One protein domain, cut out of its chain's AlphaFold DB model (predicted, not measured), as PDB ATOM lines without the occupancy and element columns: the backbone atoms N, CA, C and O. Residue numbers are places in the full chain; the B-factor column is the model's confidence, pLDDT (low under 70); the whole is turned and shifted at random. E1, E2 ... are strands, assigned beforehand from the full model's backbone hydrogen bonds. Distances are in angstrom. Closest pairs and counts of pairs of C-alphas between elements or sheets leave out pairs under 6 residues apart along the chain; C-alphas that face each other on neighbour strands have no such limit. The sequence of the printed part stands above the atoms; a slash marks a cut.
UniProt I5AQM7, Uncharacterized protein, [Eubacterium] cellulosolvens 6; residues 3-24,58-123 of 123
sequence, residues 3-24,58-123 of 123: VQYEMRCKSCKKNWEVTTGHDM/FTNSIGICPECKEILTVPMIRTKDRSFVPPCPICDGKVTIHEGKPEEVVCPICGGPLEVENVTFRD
ATOM      1  N   VAL A   3     140.425 106.610 123.825       92.88
ATOM      2  CA  VAL A   3     140.378 105.425 124.682       92.88
ATOM      3  C   VAL A   3     139.444 104.422 124.044       92.88
ATOM      4  O   VAL A   3     138.288 104.748 123.767       92.88
ATOM      5  N   GLN A   4     139.951 103.218 123.816       95.06
ATOM      6  CA  GLN A   4     139.194 102.083 123.319       95.06
ATOM      7  C   GLN A   4     138.772 101.188 124.482       95.06
ATOM      8  O   GLN A   4     139.590 100.821 125.326       95.06
ATOM      9  N   TYR A   5     137.501 100.811 124.477       95.50
ATOM     10  CA  TYR A   5     136.866  99.923 125.431       95.50
ATOM     11  C   TYR A   5     136.395  98.660 124.723       95.50
ATOM     12  O   TYR A   5     135.698  98.737 123.708       95.50
ATOM     13  N   GLU A   6     136.714  97.508 125.297       96.81
ATOM     14  CA  GLU A   6     136.032  96.255 124.979       96.81
ATOM     15  C   GLU A   6     134.934  96.034 126.013       96.81
ATOM     16  O   GLU A   6     135.194  95.982 127.216       96.81
ATOM     17  N   MET A   7     133.692  95.946 125.551       96.00
ATOM     18  CA  MET A   7     132.508  95.867 126.395       96.00
ATOM     19  C   MET A   7     131.776  94.559 126.142       96.00
ATOM     20  O   MET A   7     131.521  94.198 124.994       96.00
ATOM     21  N   ARG A   8     131.349  93.882 127.204       96.75
ATOM     22  CA  ARG A   8     130.607  92.627 127.109       96.75
ATOM     23  C   ARG A   8     129.363  92.633 127.967       96.75
ATOM     24  O   ARG A   8     129.389  92.990 129.141       96.75
ATOM     25  N   CYS A   9     128.252  92.156 127.414       96.81
ATOM     26  CA  CYS A   9     127.054  91.941 128.213       96.81
ATOM     27  C   CYS A   9     127.181  90.685 129.078       96.81
ATOM     28  O   CYS A   9     127.376  89.579 128.567       96.81
ATOM     29  N   LYS A  10     126.945  90.821 130.387       95.56
ATOM     30  CA  LYS A  10     126.951  89.675 131.311       95.56
ATOM     31  C   LYS A  10     125.877  88.637 130.997       95.56
ATOM     32  O   LYS A  10     126.115  87.454 131.239       95.56
ATOM     33  N   SER A  11     124.738  89.068 130.457       96.50
ATOM     34  CA  SER A  11     123.569  88.215 130.220       96.50
ATOM     35  C   SER A  11     123.614  87.535 128.852       96.50
ATOM     36  O   SER A  11     123.666  86.311 128.787       96.50
ATOM     37  N   CYS A  12     123.639  88.302 127.755       96.94
ATOM     38  CA  CYS A  12     123.603  87.735 126.399       96.94
ATOM     39  C   CYS A  12     124.986  87.437 125.801       96.94
ATOM     40  O   CYS A  12     125.060  86.891 124.705       96.94
ATOM     41  N   LYS A  13     126.075  87.794 126.498       96.19
ATOM     42  CA  LYS A  13     127.474  87.542 126.104       96.19
ATOM     43  C   LYS A  13     127.931  88.179 124.787       96.19
ATOM     44  O   LYS A  13     129.044  87.888 124.362       96.19
ATOM     45  N   LYS A  14     127.114  89.038 124.167       97.00
ATOM     46  CA  LYS A  14     127.514  89.877 123.031       97.00
ATOM     47  C   LYS A  14     128.594  90.868 123.479       97.00
ATOM     48  O   LYS A  14     128.541  91.360 124.612       97.00
ATOM     49  N   ASN A  15     129.526  91.134 122.568       96.69
ATOM     50  CA  ASN A  15     130.671  92.011 122.765       96.69
ATOM     51  C   ASN A  15     130.614  93.195 121.796       96.69
ATOM     52  O   ASN A  15     130.081  93.059 120.690       96.69
ATOM     53  N   TRP A  16     131.212  94.307 122.209       97.06
ATOM     54  CA  TRP A  16     131.394  95.525 121.430       97.06
ATOM     55  C   TRP A  16     132.783  96.097 121.667       97.06
ATOM     56  O   TRP A  16     133.332  95.978 122.760       97.06
ATOM     57  N   GLU A  17     133.314  96.756 120.649       96.25
ATOM     58  CA  GLU A  17     134.530  97.550 120.739       96.25
ATOM     59  C   GLU A  17     134.169  98.995 120.414       96.25
ATOM     60  O   GLU A  17     133.575  99.265 119.367       96.25
ATOM     61  N   VAL A  18     134.488  99.916 121.323       95.31
ATOM     62  CA  VAL A  18     134.204 101.339 121.138       95.31
ATOM     63  C   VAL A  18     135.373 102.210 121.564       95.31
ATOM     64  O   VAL A  18     135.866 102.134 122.680       95.31
ATOM     65  N   THR A  19     135.774 103.101 120.676       94.06
ATOM     66  CA  THR A  19     136.697 104.205 120.917       94.06
ATOM     67  C   THR A  19     135.940 105.491 121.242       94.06
ATOM     68  O   THR A  19     134.962 105.837 120.573       94.06
ATOM     69  N   THR A  20     136.417 106.217 122.250       93.44
ATOM     70  CA  THR A  20     135.955 107.555 122.647       93.44
ATOM     71  C   THR A  20     137.107 108.553 122.605       93.44
ATOM     72  O   THR A  20     138.269 108.153 122.617       93.44
ATOM     73  N   GLY A  21     136.795 109.848 122.576       91.00
ATOM     74  CA  GLY A  21     137.799 110.908 122.504       91.00
ATOM     75  C   GLY A  21     138.255 111.170 121.071       91.00
ATOM     76  O   GLY A  21     137.507 110.964 120.122       91.00
ATOM     77  N   HIS A  22     139.471 111.660 120.900       87.31
ATOM     78  CA  HIS A  22     140.016 112.033 119.593       87.31
ATOM     79  C   HIS A  22     141.517 111.757 119.565       87.31
ATOM     80  O   HIS A  22     142.178 111.815 120.611       87.31
ATOM     81  N   ASP A  23     142.043 111.501 118.381       85.12
ATOM     82  CA  ASP A  23     143.463 111.279 118.136       85.12
ATOM     83  C   ASP A  23     144.174 112.624 117.932       85.12
ATOM     84  O   ASP A  23     143.542 113.654 117.666       85.12
ATOM     85  N   MET A  24     145.505 112.655 118.044       81.81
ATOM     86  CA  MET A  24     146.267 113.892 117.797       81.81
ATOM     87  C   MET A  24     146.022 114.481 116.401       81.81
ATOM     88  O   MET A  24     146.004 115.702 116.216       81.81
ATOM     89  N   PHE A  58     135.005 118.330 117.930       91.50
ATOM     90  CA  PHE A  58     135.060 116.933 117.503       91.50
ATOM     91  C   PHE A  58     135.409 115.993 118.658       91.50
ATOM     92  O   PHE A  58     136.335 116.247 119.429       91.50
ATOM     93  N   THR A  59     134.682 114.883 118.733       92.00
ATOM     94  CA  THR A  59     135.029 113.727 119.556       92.00
ATOM     95  C   THR A  59     134.337 112.486 119.006       92.00
ATOM     96  O   THR A  59     133.228 112.554 118.480       92.00
ATOM     97  N   ASN A  60     134.958 111.334 119.192       93.81
ATOM     98  CA  ASN A  60     134.288 110.048 119.163       93.81
ATOM     99  C   ASN A  60     133.568 109.829 120.497       93.81
ATOM    100  O   ASN A  60     134.068 110.199 121.566       93.81
ATOM    101  N   SER A  61     132.375 109.253 120.450       94.75
ATOM    102  CA  SER A  61     131.569 108.937 121.631       94.75
ATOM    103  C   SER A  61     130.907 107.575 121.495       94.75
ATOM    104  O   SER A  61     130.809 107.026 120.396       94.75
ATOM    105  N   ILE A  62     130.444 107.034 122.623       97.19
ATOM    106  CA  ILE A  62     129.667 105.797 122.639       97.19
ATOM    107  C   ILE A  62     128.264 106.117 122.119       97.19
ATOM    108  O   ILE A  62     127.508 106.860 122.746       97.19
ATOM    109  N   GLY A  63     127.924 105.569 120.958       97.44
ATOM    110  CA  GLY A  63     126.597 105.650 120.366       97.44
ATOM    111  C   GLY A  63     125.841 104.337 120.517       97.44
ATOM    112  O   GLY A  63     126.412 103.260 120.370       97.44
ATOM    113  N   ILE A  64     124.540 104.423 120.776       97.75
ATOM    114  CA  ILE A  64     123.646 103.271 120.886       97.75
ATOM    115  C   ILE A  64     122.584 103.395 119.800       97.75
ATOM    116  O   ILE A  64     121.845 104.383 119.757       97.75
ATOM    117  N   CYS A  65     122.485 102.386 118.933       98.00
ATOM    118  CA  CYS A  65     121.402 102.296 117.964       98.00
ATOM    119  C   CYS A  65     120.280 101.393 118.509       98.00
ATOM    120  O   CYS A  65     120.473 100.182 118.648       98.00
ATOM    121  N   PRO A  66     119.084 101.932 118.803       95.38
ATOM    122  CA  PRO A  66     117.971 101.143 119.313       95.38
ATOM    123  C   PRO A  66     117.308 100.272 118.239       95.38
ATOM    124  O   PRO A  66     116.505  99.413 118.599       95.38
ATOM    125  N   GLU A  67     117.612 100.476 116.957       96.75
ATOM    126  CA  GLU A  67     117.031  99.716 115.845       96.75
ATOM    127  C   GLU A  67     117.799  98.411 115.617       96.75
ATOM    128  O   GLU A  67     117.232  97.333 115.780       96.75
ATOM    129  N   CYS A  68     119.107  98.491 115.345       97.38
ATOM    130  CA  CYS A  68     119.951  97.307 115.141       97.38
ATOM    131  C   CYS A  68     120.571  96.741 116.429       97.38
ATOM    132  O   CYS A  68     121.198  95.687 116.393       97.38
ATOM    133  N   LYS A  69     120.363  97.408 117.572       96.81
ATOM    134  CA  LYS A  69     120.878  97.014 118.895       96.81
ATOM    135  C   LYS A  69     122.405  96.943 118.970       96.81
ATOM    136  O   LYS A  69     122.946  96.131 119.720       96.81
ATOM    137  N   GLU A  70     123.092  97.803 118.227       97.50
ATOM    138  CA  GLU A  70     124.549  97.906 118.273       97.50
ATOM    139  C   GLU A  70     125.017  99.093 119.126       97.50
ATOM    140  O   GLU A  70     124.354 100.136 119.199       97.50
ATOM    141  N   ILE A  71     126.169  98.904 119.772       97.56
ATOM    142  CA  ILE A  71     126.937  99.940 120.467       97.56
ATOM    143  C   ILE A  71     128.152 100.240 119.595       97.56
ATOM    144  O   ILE A  71     128.862  99.323 119.189       97.56
ATOM    145  N   LEU A  72     128.352 101.509 119.255       96.50
ATOM    146  CA  LEU A  72     129.255 101.926 118.189       96.50
ATOM    147  C   LEU A  72     130.111 103.109 118.634       96.50
ATOM    148  O   LEU A  72     129.663 103.961 119.401       96.50
ATOM    149  N   THR A  73     131.312 103.208 118.072       95.88
ATOM    150  CA  THR A  73     132.037 104.477 118.015       95.88
ATOM    151  C   THR A  73     131.344 105.405 117.042       95.88
ATOM    152  O   THR A  73     131.199 105.078 115.865       95.88
ATOM    153  N   VAL A  74     130.928 106.568 117.534       95.50
ATOM    154  CA  VAL A  74     130.229 107.552 116.716       95.50
ATOM    155  C   VAL A  74     130.989 108.871 116.737       95.50
ATOM    156  O   VAL A  74     131.123 109.471 117.808       95.50
ATOM    157  N   PRO A  75     131.487 109.333 115.576       94.62
ATOM    158  CA  PRO A  75     132.096 110.644 115.475       94.62
ATOM    159  C   PRO A  75     131.005 111.702 115.590       94.62
ATOM    160  O   PRO A  75     129.965 111.623 114.933       94.62
ATOM    161  N   MET A  76     131.235 112.713 116.415       93.12
ATOM    162  CA  MET A  76     130.297 113.810 116.588       93.12
ATOM    163  C   MET A  76     131.005 115.155 116.627       93.12
ATOM    164  O   MET A  76     132.160 115.269 117.028       93.12
ATOM    165  N   ILE A  77     130.267 116.183 116.221       92.44
ATOM    166  CA  ILE A  77     130.667 117.578 116.366       92.44
ATOM    167  C   ILE A  77     129.727 118.226 117.371       92.44
ATOM    168  O   ILE A  77     128.507 118.150 117.218       92.44
ATOM    169  N   ARG A  78     130.277 118.894 118.382       89.69
ATOM    170  CA  ARG A  78     129.519 119.711 119.333       89.69
ATOM    171  C   ARG A  78     130.158 121.085 119.469       89.69
ATOM    172  O   ARG A  78     131.175 121.254 120.131       89.69
ATOM    173  N   THR A  79     129.535 122.073 118.843       85.50
ATOM    174  CA  THR A  79     129.886 123.486 118.983       85.50
ATOM    175  C   THR A  79     129.034 124.126 120.082       85.50
ATOM    176  O   THR A  79     128.180 123.473 120.683       85.50
ATOM    177  N   LYS A  80     129.244 125.420 120.344       82.31
ATOM    178  CA  LYS A  80     128.418 126.185 121.288       82.31
ATOM    179  C   LYS A  80     126.937 126.211 120.891       82.31
ATOM    180  O   LYS A  80     126.076 126.151 121.761       82.31
ATOM    181  N   ASP A  81     126.658 126.290 119.591       83.69
ATOM    182  CA  ASP A  81     125.312 126.574 119.080       83.69
ATOM    183  C   ASP A  81     124.670 125.369 118.380       83.69
ATOM    184  O   ASP A  81     123.468 125.373 118.112       83.69
ATOM    185  N   ARG A  82     125.462 124.352 118.014       86.75
ATOM    186  CA  ARG A  82     125.014 123.236 117.175       86.75
ATOM    187  C   ARG A  82     125.724 121.941 117.540       86.75
ATOM    188  O   ARG A  82     126.907 121.934 117.868       86.75
ATOM    189  N   SER A  83     125.020 120.828 117.384       90.12
ATOM    190  CA  SER A  83     125.619 119.499 117.399       90.12
ATOM    191  C   SER A  83     125.222 118.717 116.155       90.12
ATOM    192  O   SER A  83     124.141 118.910 115.594       90.12
ATOM    193  N   PHE A  84     126.116 117.838 115.721       93.44
ATOM    194  CA  PHE A  84     125.852 116.884 114.663       93.44
ATOM    195  C   PHE A  84     126.305 115.495 115.101       93.44
ATOM    196  O   PHE A  84     127.443 115.308 115.534       93.44
ATOM    197  N   VAL A  85     125.389 114.538 114.967       95.31
ATOM    198  CA  VAL A  85     125.605 113.111 115.195       95.31
ATOM    199  C   VAL A  85     125.084 112.397 113.948       95.31
ATOM    200  O   VAL A  85     123.913 112.594 113.606       95.31
ATOM    201  N   PRO A  86     125.915 111.617 113.241       95.12
ATOM    202  CA  PRO A  86     125.465 110.869 112.079       95.12
ATOM    203  C   PRO A  86     124.529 109.724 112.508       95.12
ATOM    204  O   PRO A  86     124.583 109.269 113.655       95.12
ATOM    205  N   PRO A  87     123.663 109.240 111.604       95.75
ATOM    206  CA  PRO A  87     122.882 108.038 111.860       95.75
ATOM    207  C   PRO A  87     123.772 106.793 111.941       95.75
ATOM    208  O   PRO A  87     124.974 106.826 111.668       95.75
ATOM    209  N   CYS A  88     123.166 105.679 112.339       95.56
ATOM    210  CA  CYS A  88     123.845 104.408 112.497       95.56
ATOM    211  C   CYS A  88     124.426 103.953 111.147       95.56
ATOM    212  O   CYS A  88     123.658 103.755 110.211       95.56
ATOM    213  N   PRO A  89     125.737 103.684 111.042       92.94
ATOM    214  CA  PRO A  89     126.358 103.258 109.786       92.94
ATOM    215  C   PRO A  89     125.926 101.858 109.316       92.94
ATOM    216  O   PRO A  89     126.305 101.443 108.226       92.94
ATOM    217  N   ILE A  90     125.186 101.107 110.140       94.50
ATOM    218  CA  ILE A  90     124.744  99.737 109.841       94.50
ATOM    219  C   ILE A  90     123.321  99.721 109.276       94.50
ATOM    220  O   ILE A  90     123.034  98.940 108.373       94.50
ATOM    221  N   CYS A  91     122.419 100.540 109.824       95.75
ATOM    222  CA  CYS A  91     120.991 100.493 109.487       95.75
ATOM    223  C   CYS A  91     120.362 101.862 109.200       95.75
ATOM    224  O   CYS A  91     119.142 101.943 109.113       95.75
ATOM    225  N   ASP A  92     121.162 102.931 109.134       95.06
ATOM    226  CA  ASP A  92     120.735 104.333 108.986       95.06
ATOM    227  C   ASP A  92     119.771 104.849 110.075       95.06
ATOM    228  O   ASP A  92     119.247 105.961 109.998       95.06
ATOM    229  N   GLY A  93     119.589 104.068 111.141       95.44
ATOM    230  CA  GLY A  93     118.733 104.403 112.269       95.44
ATOM    231  C   GLY A  93     119.290 105.526 113.139       95.44
ATOM    232  O   GLY A  93     120.485 105.839 113.120       95.44
ATOM    233  N   LYS A  94     118.436 106.124 113.974       96.69
ATOM    234  CA  LYS A  94     118.875 107.195 114.883       96.69
ATOM    235  C   LYS A  94     119.828 106.647 115.952       96.69
ATOM    236  O   LYS A  94     119.529 105.650 116.603       96.69
ATOM    237  N   VAL A  95     120.942 107.336 116.185       97.19
ATOM    238  CA  VAL A  95     121.885 107.028 117.270       97.19
ATOM    239  C   VAL A  95     121.619 107.930 118.471       97.19
ATOM    240  O   VAL A  95     121.475 109.146 118.328       97.19
ATOM    241  N   THR A  96     121.610 107.340 119.666       95.94
ATOM    242  CA  THR A  96     121.645 108.076 120.935       95.94
ATOM    243  C   THR A  96     123.064 108.054 121.490       95.94
ATOM    244  O   THR A  96     123.655 106.985 121.612       95.94
ATOM    245  N   ILE A  97     123.607 109.223 121.827       96.06
ATOM    246  CA  ILE A  97     124.933 109.339 122.444       96.06
ATOM    247  C   ILE A  97     124.826 109.105 123.950       96.06
ATOM    248  O   ILE A  97     123.951 109.669 124.607       96.06
ATOM    249  N   HIS A  98     125.731 108.290 124.484       95.12
ATOM    250  CA  HIS A  98     125.927 108.108 125.916       95.12
ATOM    251  C   HIS A  98     126.999 109.078 126.423       95.12
ATOM    252  O   HIS A  98     128.136 109.039 125.960       95.12
ATOM    253  N   GLU A  99     126.633 109.950 127.364       87.50
ATOM    254  CA  GLU A  99     127.529 110.977 127.931       87.50
ATOM    255  C   GLU A  99     128.169 110.562 129.266       87.50
ATOM    256  O   GLU A  99     128.990 111.295 129.816       87.50
ATOM    257  N   GLY A 100     127.772 109.405 129.801       88.44
ATOM    258  CA  GLY A 100     128.268 108.868 131.064       88.44
ATOM    259  C   GLY A 100     129.515 108.001 130.906       88.44
ATOM    260  O   GLY A 100     130.143 107.933 129.847       88.44
ATOM    261  N   LYS A 101     129.857 107.281 131.974       89.75
ATOM    262  CA  LYS A 101     130.970 106.325 131.938       89.75
ATOM    263  C   LYS A 101     130.596 105.084 131.115       89.75
ATOM    264  O   LYS A 101     129.422 104.706 131.127       89.75
ATOM    265  N   PRO A 102     131.539 104.413 130.432       89.44
ATOM    266  CA  PRO A 102     131.239 103.208 129.651       89.44
ATOM    267  C   PRO A 102     130.516 102.114 130.455       89.44
ATOM    268  O   PRO A 102     129.632 101.443 129.932       89.44
ATOM    269  N   GLU A 103     130.822 101.972 131.744       87.69
ATOM    270  CA  GLU A 103     130.212 100.989 132.648       87.69
ATOM    271  C   GLU A 103     128.726 101.263 132.945       87.69
ATOM    272  O   GLU A 103     128.014 100.377 133.414       87.69
ATOM    273  N   GLU A 104     128.241 102.480 132.680       92.81
ATOM    274  CA  GLU A 104     126.838 102.875 132.876       92.81
ATOM    275  C   GLU A 104     125.954 102.502 131.676       92.81
ATOM    276  O   GLU A 104     124.728 102.619 131.740       92.81
ATOM    277  N   VAL A 105     126.555 102.045 130.574       94.81
ATOM    278  CA  VAL A 105     125.817 101.623 129.385       94.81
ATOM    279  C   VAL A 105     125.100 100.300 129.658       94.81
ATOM    280  O   VAL A 105     125.685  99.321 130.126       94.81
ATOM    281  N   VAL A 106     123.817 100.249 129.307       95.25
ATOM    282  CA  VAL A 106     123.002  99.031 129.368       95.25
ATOM    283  C   VAL A 106     122.998  98.307 128.027       95.25
ATOM    284  O   VAL A 106     123.022  98.925 126.964       95.25
ATOM    285  N   CYS A 107     122.928  96.977 128.062       96.62
ATOM    286  CA  CYS A 107     122.882  96.163 126.856       96.62
ATOM    287  C   CYS A 107     121.628  96.486 126.024       96.62
ATOM    288  O   CYS A 107     120.514  96.229 126.491       96.62
ATOM    289  N   PRO A 108     121.760  96.948 124.767       96.75
ATOM    290  CA  PRO A 108     120.604  97.294 123.938       96.75
ATOM    291  C   PRO A 108     119.775  96.068 123.511       96.75
ATOM    292  O   PRO A 108     118.621  96.218 123.111       96.75
ATOM    293  N   ILE A 109     120.341  94.858 123.603       97.12
ATOM    294  CA  ILE A 109     119.678  93.605 123.217       97.12
ATOM    295  C   ILE A 109     118.776  93.077 124.341       97.12
ATOM    296  O   ILE A 109     117.654  92.658 124.076       97.12
ATOM    297  N   CYS A 110     119.263  93.062 125.587       96.88
ATOM    298  CA  CYS A 110     118.574  92.394 126.702       96.88
ATOM    299  C   CYS A 110     118.372  93.258 127.955       96.88
ATOM    300  O   CYS A 110     117.830  92.767 128.939       96.88
ATOM    301  N   GLY A 111     118.837  94.512 127.962       95.94
ATOM    302  CA  GLY A 111     118.749  95.419 129.114       95.94
ATOM    303  C   GLY A 111     119.680  95.080 130.284       95.94
ATOM    304  O   GLY A 111     119.680  95.790 131.283       95.94
ATOM    305  N   GLY A 112     120.472  94.006 130.184       95.69
ATOM    306  CA  GLY A 112     121.428  93.610 131.217       95.69
ATOM    307  C   GLY A 112     122.646  94.539 131.314       95.69
ATOM    308  O   GLY A 112     122.937  95.277 130.368       95.69
ATOM    309  N   PRO A 113     123.399  94.476 132.426       94.81
ATOM    310  CA  PRO A 113     124.598  95.285 132.613       94.81
ATOM    311  C   PRO A 113     125.716  94.874 131.645       94.81
ATOM    312  O   PRO A 113     125.843  93.696 131.273       94.81
ATOM    313  N   LEU A 114     126.534  95.853 131.268       95.12
ATOM    314  CA  LEU A 114     127.782  95.644 130.543       95.12
ATOM    315  C   LEU A 114     128.971  95.642 131.509       95.12
ATOM    316  O   LEU A 114     128.940  96.269 132.563       95.12
ATOM    317  N   GLU A 115     130.010  94.904 131.145       94.81
ATOM    318  CA  GLU A 115     131.318  94.913 131.791       94.81
ATOM    319  C   GLU A 115     132.348  95.428 130.787       94.81
ATOM    320  O   GLU A 115     132.318  95.026 129.623       94.81
ATOM    321  N   VAL A 116     133.238  96.315 131.230       93.88
ATOM    322  CA  VAL A 116     134.404  96.736 130.447       93.88
ATOM    323  C   VAL A 116     135.511  95.722 130.720       93.88
ATOM    324  O   VAL A 116     136.027  95.657 131.834       93.88
ATOM    325  N   GLU A 117     135.821  94.889 129.729       87.88
ATOM    326  CA  GLU A 117     136.816  93.820 129.852       87.88
ATOM    327  C   GLU A 117     138.238  94.364 129.655       87.88
ATOM    328  O   GLU A 117     139.141  93.976 130.392       87.88
ATOM    329  N   ASN A 118     138.430  95.301 128.717       86.81
ATOM    330  CA  ASN A 118     139.730  95.905 128.421       86.81
ATOM    331  C   ASN A 118     139.617  97.410 128.154       86.81
ATOM    332  O   ASN A 118     138.619  97.889 127.609       86.81
ATOM    333  N   VAL A 119     140.679  98.139 128.507       90.12
ATOM    334  CA  VAL A 119     140.839  99.574 128.244       90.12
ATOM    335  C   VAL A 119     142.207  99.810 127.619       90.12
ATOM    336  O   VAL A 119     143.228  99.502 128.234       90.12
ATOM    337  N   THR A 120     142.228 100.374 126.415       90.56
ATOM    338  CA  THR A 120     143.462 100.722 125.700       90.56
ATOM    339  C   THR A 120     143.499 102.219 125.429       90.56
ATOM    340  O   THR A 120     142.579 102.767 124.823       90.56
ATOM    341  N   PHE A 121     144.569 102.882 125.862       85.06
ATOM    342  CA  PHE A 121     144.832 104.285 125.547       85.06
ATOM    343  C   PHE A 121     145.529 104.375 124.192       85.06
ATOM    344  O   PHE A 121     146.451 103.602 123.921       85.06
ATOM    345  N   ARG A 122     145.066 105.289 123.341       76.31
ATOM    346  CA  ARG A 122     145.598 105.518 121.998       76.31
ATOM    347  C   ARG A 122     145.989 106.996 121.843       76.31
ATOM    348  O   ARG A 122     145.302 107.890 122.356       76.31
ATOM    349  N   ASP A 123     147.116 107.202 121.166       63.53
ATOM    350  CA  ASP A 123     147.744 108.503 120.897       63.53
ATOM    351  C   ASP A 123     147.323 109.073 119.531       63.53
ATOM    352  O   ASP A 123     147.371 108.308 118.540       63.53
TER     353      ASP A 123
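What this domain is: This is residues 3 to 24 and 58 to 123 of the 123 residues of an uncharacterized protein of [Eubacterium] cellulosolvens 6 (UniProt I5AQM7). Two small, strongly twisted sheets of three strands make a sandwich that is only partly face to face, with edge strand E2 of one sheet close to E3 and E4 of the other. The turn between E1 and E2 and the loop after E4 lie at opposite ends of the longest axis. The printed part has 88 residues, 41 of them, under half, in six named strands E1 to E6, with no named helix: all strand. The antiparallel orders are E2 - E1 - E6 and E4 - E3 - E5. The whole is compact, with a radius of gyration of the C-alphas of 12.9 A and spans of 39 by 30 by 20 A.

How they stand to each other: E1, residues 3 to 9, forms a hairpin with E2, residues 15 to 21; N 5 and O 18 are 2.8 A apart. E3, residues 58 to 64, forms a hairpin with E4, residues 71 to 78; N 63 and O 72 are 2.8 A apart. The closest C-alphas of E2 and E3 are those of Thr 20 and Asn 60, 4.6 A. E5, residues 96 to 98, is antiparallel to E3, with N 64 and O 96 at 2.8 A. E6, residues 114 to 122, is antiparallel to E1, with N 6 and O 118 at 3.0 A. E1 and E3 are apart.

Where its parts are: E1 begins at C-alpha 3 (140.378, 105.425, 124.682) and spans 19.3 A, E2 20.2 A, E3 18.1 A. E4, 20.0 A, bends by 54 degrees at residue 75. E5 spans 6.6 A. E6, 22.1 A, bends by 61 degrees at residue 117 and ends at C-alpha 122 (145.598, 105.518, 121.998).

The domain as a whole: The C-alphas farthest apart, of Ser 11 and Asp 81, are 40.0 A apart. Residues 25 to 57 are not printed; C-alphas 24 and 58 are 11.6 A apart. The links E4 to E5 and E5 to E6 are long. Residue 123 alone has a pLDDT under 70.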